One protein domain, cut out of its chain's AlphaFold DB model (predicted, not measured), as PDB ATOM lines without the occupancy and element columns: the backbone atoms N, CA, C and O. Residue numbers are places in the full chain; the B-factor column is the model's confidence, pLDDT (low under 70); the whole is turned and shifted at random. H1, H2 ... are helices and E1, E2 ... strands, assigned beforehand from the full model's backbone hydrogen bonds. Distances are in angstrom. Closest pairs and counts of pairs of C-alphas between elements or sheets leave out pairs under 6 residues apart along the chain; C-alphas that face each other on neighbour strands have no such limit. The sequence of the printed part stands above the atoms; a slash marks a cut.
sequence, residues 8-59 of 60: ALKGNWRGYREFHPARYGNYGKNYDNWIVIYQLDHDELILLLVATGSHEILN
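This is residues 8 to 59 of the 60 residues of an uncharacterized protein of Lactobacillus parafarraginis DSM 18390 = JCM 14109 (UniProt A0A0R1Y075). Little regular structure: a small three-stranded sheet, E1-E2-E3, with the E2-E3 hairpin at one end of the long axis, a loop sticking out at the other (residues 24 to 29), and short H1 off the sheet. The 52 printed residues hold three strands, then one helix, class mixed; the sheet is an antiparallel meander, each strand beside the one before. It is only just compact, close to loose (radius of gyration of the C-alphas 11.8 A), spanning 34 by 24 by 15 A.

E1, residues 17 to 19, forms a hairpin with E2, residues 36 to 41, at 145 degrees; N 17 and O 38 are 2.8 A apart. E2 forms a hairpin with E3, residues 44 to 48, at 151 degrees; N 44 and O 41 are 2.8 A apart. H1, residues 55 to 59, is not on the sheet; 0 of 1 O i to N i+4 pairs but 2 of 2 O i to N i+3 pairs are within hydrogen-bond range.

E1, 7.2 A long, begins at C-alpha 17 (-37.078, -49.564, -13.004). E2 measures 15.9 A, E3 12.5 A. H1, 7.5 A, ends at C-alpha 59 (-43.228, -51.251, -25.589).

The C-alphas of Asn 30 and His 42, farthest apart, are 34.7 A apart. The printed part has no cut; the E1 to E2 link is long. Residues 26, 49 to 55 and 58 to 59 have pLDDT under 70.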
ATOM      1  N   ALA A   8     -38.960 -53.709 -12.209       93.19
ATOM      2  CA  ALA A   8     -37.966 -53.661 -13.274       93.19
ATOM      3  C   ALA A   8     -38.644 -53.615 -14.650       93.19
ATOM      4  O   ALA A   8     -39.645 -54.306 -14.879       93.19
ATOM      5  N   LEU A   9     -38.058 -52.840 -15.559       91.50
ATOM      6  CA  LEU A   9     -38.422 -52.823 -16.969       91.50
ATOM      7  C   LEU A   9     -37.726 -53.961 -17.733       91.50
ATOM      8  O   LEU A   9     -36.784 -54.599 -17.251       91.50
ATOM      9  N   LYS A  10     -38.242 -54.255 -18.928       90.62
ATOM     10  CA  LYS A  10     -37.789 -55.347 -19.805       90.62
ATOM     11  C   LYS A  10     -37.365 -54.789 -21.170       90.62
ATOM     12  O   LYS A  10     -37.514 -53.601 -21.427       90.62
ATOM     13  N   GLY A  11     -36.838 -55.653 -22.041       89.50
ATOM     14  CA  GLY A  11     -36.440 -55.268 -23.401       89.50
ATOM     15  C   GLY A  11     -35.280 -54.274 -23.403       89.50
ATOM     16  O   GLY A  11     -34.330 -54.435 -22.632       89.50
ATOM     17  N   ASN A  12     -35.385 -53.240 -24.239       87.81
ATOM     18  CA  ASN A  12     -34.377 -52.183 -24.363       87.81
ATOM     19  C   ASN A  12     -34.196 -51.361 -23.076       87.81
ATOM     20  O   ASN A  12     -33.158 -50.741 -22.875       87.81
ATOM     21  N   TRP A  13     -35.172 -51.417 -22.170       87.44
ATOM     22  CA  TRP A  13     -35.152 -50.738 -20.875       87.44
ATOM     23  C   TRP A  13     -34.641 -51.628 -19.731       87.44
ATOM     24  O   TRP A  13     -34.791 -51.299 -18.554       87.44
ATOM     25  N   ARG A  14     -34.034 -52.782 -20.037       91.62
ATOM     26  CA  ARG A  14     -33.434 -53.653 -19.019       91.62
ATOM     27  C   ARG A  14     -32.351 -52.895 -18.238       91.62
ATOM     28  O   ARG A  14     -31.455 -52.308 -18.826       91.62
ATOM     29  N   GLY A  15     -32.415 -52.975 -16.909       91.12
ATOM     30  CA  GLY A  15     -31.528 -52.233 -15.998       91.12
ATOM     31  C   GLY A  15     -32.204 -51.011 -15.375       91.12
ATOM     32  O   GLY A  15     -31.833 -50.606 -14.277       91.12
ATOM     33  N   TYR A  16     -33.273 -50.522 -16.003       91.44
ATOM     34  CA  TYR A  16     -34.138 -49.492 -15.450       91.44
ATOM     35  C   TYR A  16     -35.302 -50.102 -14.662       91.44
ATOM     36  O   TYR A  16     -35.671 -51.277 -14.803       91.44
ATOM     37  N   ARG A  17     -35.892 -49.275 -13.807       92.88
ATOM     38  CA  ARG A  17     -37.078 -49.564 -13.004       92.88
ATOM     39  C   ARG A  17     -38.091 -48.450 -13.202       92.88
ATOM     40  O   ARG A  17     -37.704 -47.318 -13.473       92.88
ATOM     41  N   GLU A  18     -39.364 -48.755 -13.006       90.75
ATOM     42  CA  GLU A  18     -40.420 -47.751 -13.049       90.75
ATOM     43  C   GLU A  18     -41.355 -47.818 -11.847       90.75
ATOM     44  O   GLU A  18     -41.471 -48.851 -11.181       90.75
ATOM     45  N   PHE A  19     -42.025 -46.700 -11.575       89.56
ATOM     46  CA  PHE A  19     -43.183 -46.636 -10.691       89.56
ATOM     47  C   PHE A  19     -44.102 -45.467 -11.074       89.56
ATOM     48  O   PHE A  19     -43.689 -44.532 -11.759       89.56
ATOM     49  N   HIS A  20     -45.339 -45.499 -10.575       87.00
ATOM     50  CA  HIS A  20     -46.336 -44.451 -10.802       87.00
ATOM     51  C   HIS A  20     -46.511 -43.614  -9.530       87.00
ATOM     52  O   HIS A  20     -47.125 -44.103  -8.571       87.00
ATOM     53  N   PRO A  21     -46.032 -42.358  -9.485       85.56
ATOM     54  CA  PRO A  21     -46.137 -41.528  -8.286       85.56
ATOM     55  C   PRO A  21     -47.582 -41.322  -7.824       85.56
ATOM     56  O   PRO A  21     -47.847 -41.318  -6.628       85.56
ATOM     57  N   ALA A  22     -48.538 -41.229  -8.752       83.62
ATOM     58  CA  ALA A  22     -49.955 -41.034  -8.437       83.62
ATOM     59  C   ALA A  22     -50.586 -42.188  -7.640       83.62
ATOM     60  O   ALA A  22     -51.575 -41.988  -6.934       83.62
ATOM     61  N   ARG A  23     -50.011 -43.395  -7.732       84.19
ATOM     62  CA  ARG A  23     -50.449 -44.572  -6.967       84.19
ATOM     63  C   ARG A  23     -49.922 -44.563  -5.533       84.19
ATOM     64  O   ARG A  23     -50.381 -45.359  -4.714       84.19
ATOM     65  N   TYR A  24     -48.959 -43.693  -5.232       80.88
ATOM     66  CA  TYR A  24     -48.511 -43.441  -3.875       80.88
ATOM     67  C   TYR A  24     -49.478 -42.458  -3.214       80.88
ATOM     68  O   TYR A  24     -49.457 -41.273  -3.514       80.88
ATOM     69  N   GLY A  25     -50.349 -42.944  -2.331       73.06
ATOM     70  CA  GLY A  25     -51.447 -42.147  -1.773       73.06
ATOM     71  C   GLY A  25     -52.742 -42.275  -2.581       73.06
ATOM     72  O   GLY A  25     -52.869 -43.137  -3.445       73.06
ATOM     73  N   ASN A  26     -53.742 -41.450  -2.261       69.31
ATOM     74  CA  ASN A  26     -55.100 -41.567  -2.809       69.31
ATOM     75  C   ASN A  26     -55.398 -40.474  -3.857       69.31
ATOM     76  O   ASN A  26     -56.481 -39.898  -3.874       69.31
ATOM     77  N   TYR A  27     -54.425 -40.168  -4.726       71.94
ATOM     78  CA  TYR A  27     -54.512 -39.090  -5.730       71.94
ATOM     79  C   TYR A  27     -55.419 -39.415  -6.933       71.94
ATOM     80  O   TYR A  27     -55.568 -38.606  -7.849       71.94
ATOM     81  N   GLY A  28     -56.070 -40.582  -6.918       70.56
ATOM     82  CA  GLY A  28     -57.010 -41.010  -7.949       70.56
ATOM     83  C   GLY A  28     -56.342 -41.374  -9.278       70.56
ATOM     84  O   GLY A  28     -55.131 -41.277  -9.457       70.56
ATOM     85  N   LYS A  29     -57.156 -41.819 -10.242       74.50
ATOM     86  CA  LYS A  29     -56.677 -42.302 -11.552       74.50
ATOM     87  C   LYS A  29     -56.220 -41.189 -12.503       74.50
ATOM     88  O   LYS A  29     -55.647 -41.488 -13.544       74.50
ATOM     89  N   ASN A  30     -56.462 -39.924 -12.162       78.44
ATOM     90  CA  ASN A  30     -56.233 -38.785 -13.057       78.44
ATOM     91  C   ASN A  30     -54.759 -38.610 -13.453       78.44
ATOM     92  O   ASN A  30     -54.478 -38.107 -14.535       78.44
ATOM     93  N   TYR A  31     -53.833 -39.049 -12.601       77.12
ATOM     94  CA  TYR A  31     -52.390 -38.913 -12.818       77.12
ATOM     95  C   TYR A  31     -51.689 -40.263 -13.007       77.12
ATOM     96  O   TYR A  31     -50.469 -40.344 -12.917       77.12
ATOM     97  N   ASP A  32     -52.436 -41.337 -13.282       81.06
ATOM     98  CA  ASP A  32     -51.868 -42.689 -13.376       81.06
ATOM     99  C   ASP A  32     -50.911 -42.866 -14.569       81.06
ATOM    100  O   ASP A  32     -50.102 -43.786 -14.577       81.06
ATOM    101  N   ASN A  33     -50.961 -41.952 -15.542       80.25
ATOM    102  CA  ASN A  33     -50.045 -41.907 -16.685       80.25
ATOM    103  C   ASN A  33     -48.699 -41.240 -16.362       80.25
ATOM    104  O   ASN A  33     -47.841 -41.158 -17.232       80.25
ATOM    105  N   TRP A  34     -48.510 -40.704 -15.153       82.75
ATOM    106  CA  TRP A  34     -47.199 -40.217 -14.738       82.75
ATOM    107  C   TRP A  34     -46.353 -41.397 -14.291       82.75
ATOM    108  O   TRP A  34     -46.709 -42.105 -13.347       82.75
ATOM    109  N   ILE A  35     -45.222 -41.567 -14.961       84.38
ATOM    110  CA  ILE A  35     -44.269 -42.635 -14.698       84.38
ATOM    111  C   ILE A  35     -42.927 -41.990 -14.390       84.38
ATOM    112  O   ILE A  35     -42.492 -41.046 -15.052       84.38
ATOM    113  N   VAL A  36     -42.267 -42.499 -13.360       87.56
ATOM    114  CA  VAL A  36     -40.859 -42.210 -13.110       87.56
ATOM    115  C   VAL A  36     -40.078 -43.445 -13.498       87.56
ATOM    116  O   VAL A  36     -40.318 -44.515 -12.942       87.56
ATOM    117  N   ILE A  37     -39.135 -43.274 -14.420       90.00
ATOM    118  CA  ILE A  37     -38.155 -44.294 -14.766       90.00
ATOM    119  C   ILE A  37     -36.846 -43.912 -14.100       90.00
ATOM    120  O   ILE A  37     -36.439 -42.751 -14.084       90.00
ATOM    121  N   TYR A  38     -36.196 -44.883 -13.484       90.94
ATOM    122  CA  TYR A  38     -34.954 -44.642 -12.779       90.94
ATOM    123  C   TYR A  38     -34.016 -45.830 -12.894       90.94
ATOM    124  O   TYR A  38     -34.423 -46.957 -13.183       90.94
ATOM    125  N   GLN A  39     -32.750 -45.558 -12.631       92.81
ATOM    126  CA  GLN A  39     -31.709 -46.555 -12.460       92.81
ATOM    127  C   GLN A  39     -30.951 -46.241 -11.168       92.81
ATOM    128  O   GLN A  39     -30.815 -45.080 -10.784       92.81
ATOM    129  N   LEU A  40     -30.491 -47.289 -10.486       89.56
ATOM    130  CA  LEU A  40     -29.482 -47.172  -9.438       89.56
ATOM    131  C   LEU A  40     -28.145 -47.577 -10.053       89.56
ATOM    132  O   LEU A  40     -28.028 -48.700 -10.548       89.56
ATOM    133  N   ASP A  41     -27.177 -46.670 -10.050       88.31
ATOM    134  CA  ASP A  41     -25.848 -46.894 -10.615       88.31
ATOM    135  C   ASP A  41     -24.781 -46.458  -9.609       88.31
ATOM    136  O   ASP A  41     -24.735 -45.294  -9.247       88.31
ATOM    137  N   HIS A  42     -23.965 -47.392  -9.112       88.56
ATOM    138  CA  HIS A  42     -22.917 -47.123  -8.108       88.56
ATOM    139  C   HIS A  42     -23.375 -46.220  -6.938       88.56
ATOM    140  O   HIS A  42     -22.711 -45.246  -6.597       88.56
ATOM    141  N   ASP A  43     -24.522 -46.552  -6.333       86.94
ATOM    142  CA  ASP A  43     -25.201 -45.797  -5.260       86.94
ATOM    143  C   ASP A  43     -25.780 -44.425  -5.661       86.94
ATOM    144  O   ASP A  43     -26.390 -43.740  -4.836       86.94
ATOM    145  N   GLU A  44     -25.697 -44.052  -6.935       90.31
ATOM    146  CA  GLU A  44     -26.357 -42.875  -7.486       90.31
ATOM    147  C   GLU A  44     -27.764 -43.211  -7.994       90.31
ATOM    148  O   GLU A  44     -28.002 -44.203  -8.691       90.31
ATOM    149  N   LEU A  45     -28.725 -42.351  -7.648       88.12
ATOM    150  CA  LEU A  45     -30.080 -42.406  -8.183       88.12
ATOM    151  C   LEU A  45     -30.155 -41.557  -9.452       88.12
ATOM    152  O   LEU A  45     -30.242 -40.331  -9.389       88.12
ATOM    153  N   ILE A  46     -30.189 -42.222 -10.604       88.12
ATOM    154  CA  ILE A  46     -30.397 -41.575 -11.897       88.12
ATOM    155  C   ILE A  46     -31.900 -41.538 -12.165       88.12
ATOM    156  O   ILE A  46     -32.534 -42.576 -12.372       88.12
ATOM    157  N   LEU A  47     -32.477 -40.337 -12.153       81.31
ATOM    158  CA  LEU A  47     -33.887 -40.112 -12.467       81.31
ATOM    159  C   LEU A  47     -34.039 -39.713 -13.933       81.31
ATOM    160  O   LEU A  47     -33.613 -38.634 -14.341       81.31
ATOM    161  N   LEU A  48     -34.702 -40.568 -14.707       76.38
ATOM    162  CA  LEU A  48     -35.095 -40.287 -16.078       76.38
ATOM    163  C   LEU A  48     -36.607 -40.045 -16.104       76.38
ATOM    164  O   LEU A  48     -37.420 -40.970 -16.090       76.38
ATOM    165  N   LEU A  49     -37.009 -38.776 -16.111       67.81
ATOM    166  CA  LEU A  49     -38.421 -38.429 -16.224       67.81
ATOM    167  C   LEU A  49     -38.893 -38.698 -17.659       67.81
ATOM    168  O   LEU A  49     -38.664 -37.888 -18.557       67.81
ATOM    169  N   VAL A  50     -39.566 -39.827 -17.875       63.28
ATOM    170  CA  VAL A  50     -40.150 -40.176 -19.171       63.28
ATOM    171  C   VAL A  50     -41.641 -39.839 -19.161       63.28
ATOM    172  O   VAL A  50     -42.457 -40.580 -18.636       63.28
ATOM    173  N   ALA A  51     -41.929 -38.680 -19.757       60.56
ATOM    174  CA  ALA A  51     -43.170 -38.214 -20.382       60.56
ATOM    175  C   ALA A  51     -44.522 -38.311 -19.636       60.56
ATOM    176  O   ALA A  51     -44.984 -39.339 -19.162       60.56
ATOM    177  N   THR A  52     -45.266 -37.207 -19.719       62.78
ATOM    178  CA  THR A  52     -46.683 -37.051 -19.361       62.78
ATOM    179  C   THR A  52     -47.628 -37.638 -20.433       62.78
ATOM    180  O   THR A  52     -48.568 -36.963 -20.857       62.78
ATOM    181  N   GLY A  53     -47.362 -38.854 -20.930       62.41
ATOM    182  CA  GLY A  53     -48.032 -39.448 -22.102       62.41
ATOM    183  C   GLY A  53     -48.278 -40.965 -22.015       62.41
ATOM    184  O   GLY A  53     -47.989 -41.588 -21.002       62.41
ATOM    185  N   SER A  54     -48.860 -41.551 -23.073       64.50
ATOM    186  CA  SER A  54     -49.229 -42.982 -23.160       64.50
ATOM    187  C   SER A  54     -48.038 -43.931 -22.921       64.50
ATOM    188  O   SER A  54     -46.931 -43.669 -23.387       64.50
ATOM    189  N   HIS A  55     -48.293 -45.077 -22.273       67.56
ATOM    190  CA  HIS A  55     -47.316 -46.135 -21.945       67.56
ATOM    191  C   HIS A  55     -46.656 -46.795 -23.171       67.56
ATOM    192  O   HIS A  55     -45.741 -47.600 -23.029       67.56
ATOM    193  N   GLU A  56     -47.116 -46.478 -24.382       72.12
ATOM    194  CA  GLU A  56     -46.633 -47.061 -25.639       72.12
ATOM    195  C   GLU A  56     -45.124 -46.903 -25.857       72.12
ATOM    196  O   GLU A  56     -44.508 -47.772 -26.471       72.12
ATOM    197  N   ILE A  57     -44.511 -45.847 -25.312       70.94
ATOM    198  CA  ILE A  57     -43.063 -45.610 -25.427       70.94
ATOM    199  C   ILE A  57     -42.215 -46.718 -24.779       70.94
ATOM    200  O   ILE A  57     -41.063 -46.919 -25.158       70.94
ATOM    201  N   LEU A  58     -42.786 -47.472 -23.836       69.94
ATOM    202  CA  LEU A  58     -42.102 -48.545 -23.107       69.94
ATOM    203  C   LEU A  58     -42.222 -49.911 -23.781       69.94
ATOM    204  O   LEU A  58     -41.595 -50.872 -23.339       69.94
ATOM    205  N   ASN A  59     -43.002 -50.005 -24.859       69.69
ATOM    206  CA  ASN A  59     -43.228 -51.251 -25.589       69.69
ATOM    207  C   ASN A  59     -42.189 -51.511 -26.701       69.69
ATOM    208  O   ASN A  59     -42.400 -52.418 -27.505       69.69
TER     209      ASN A  59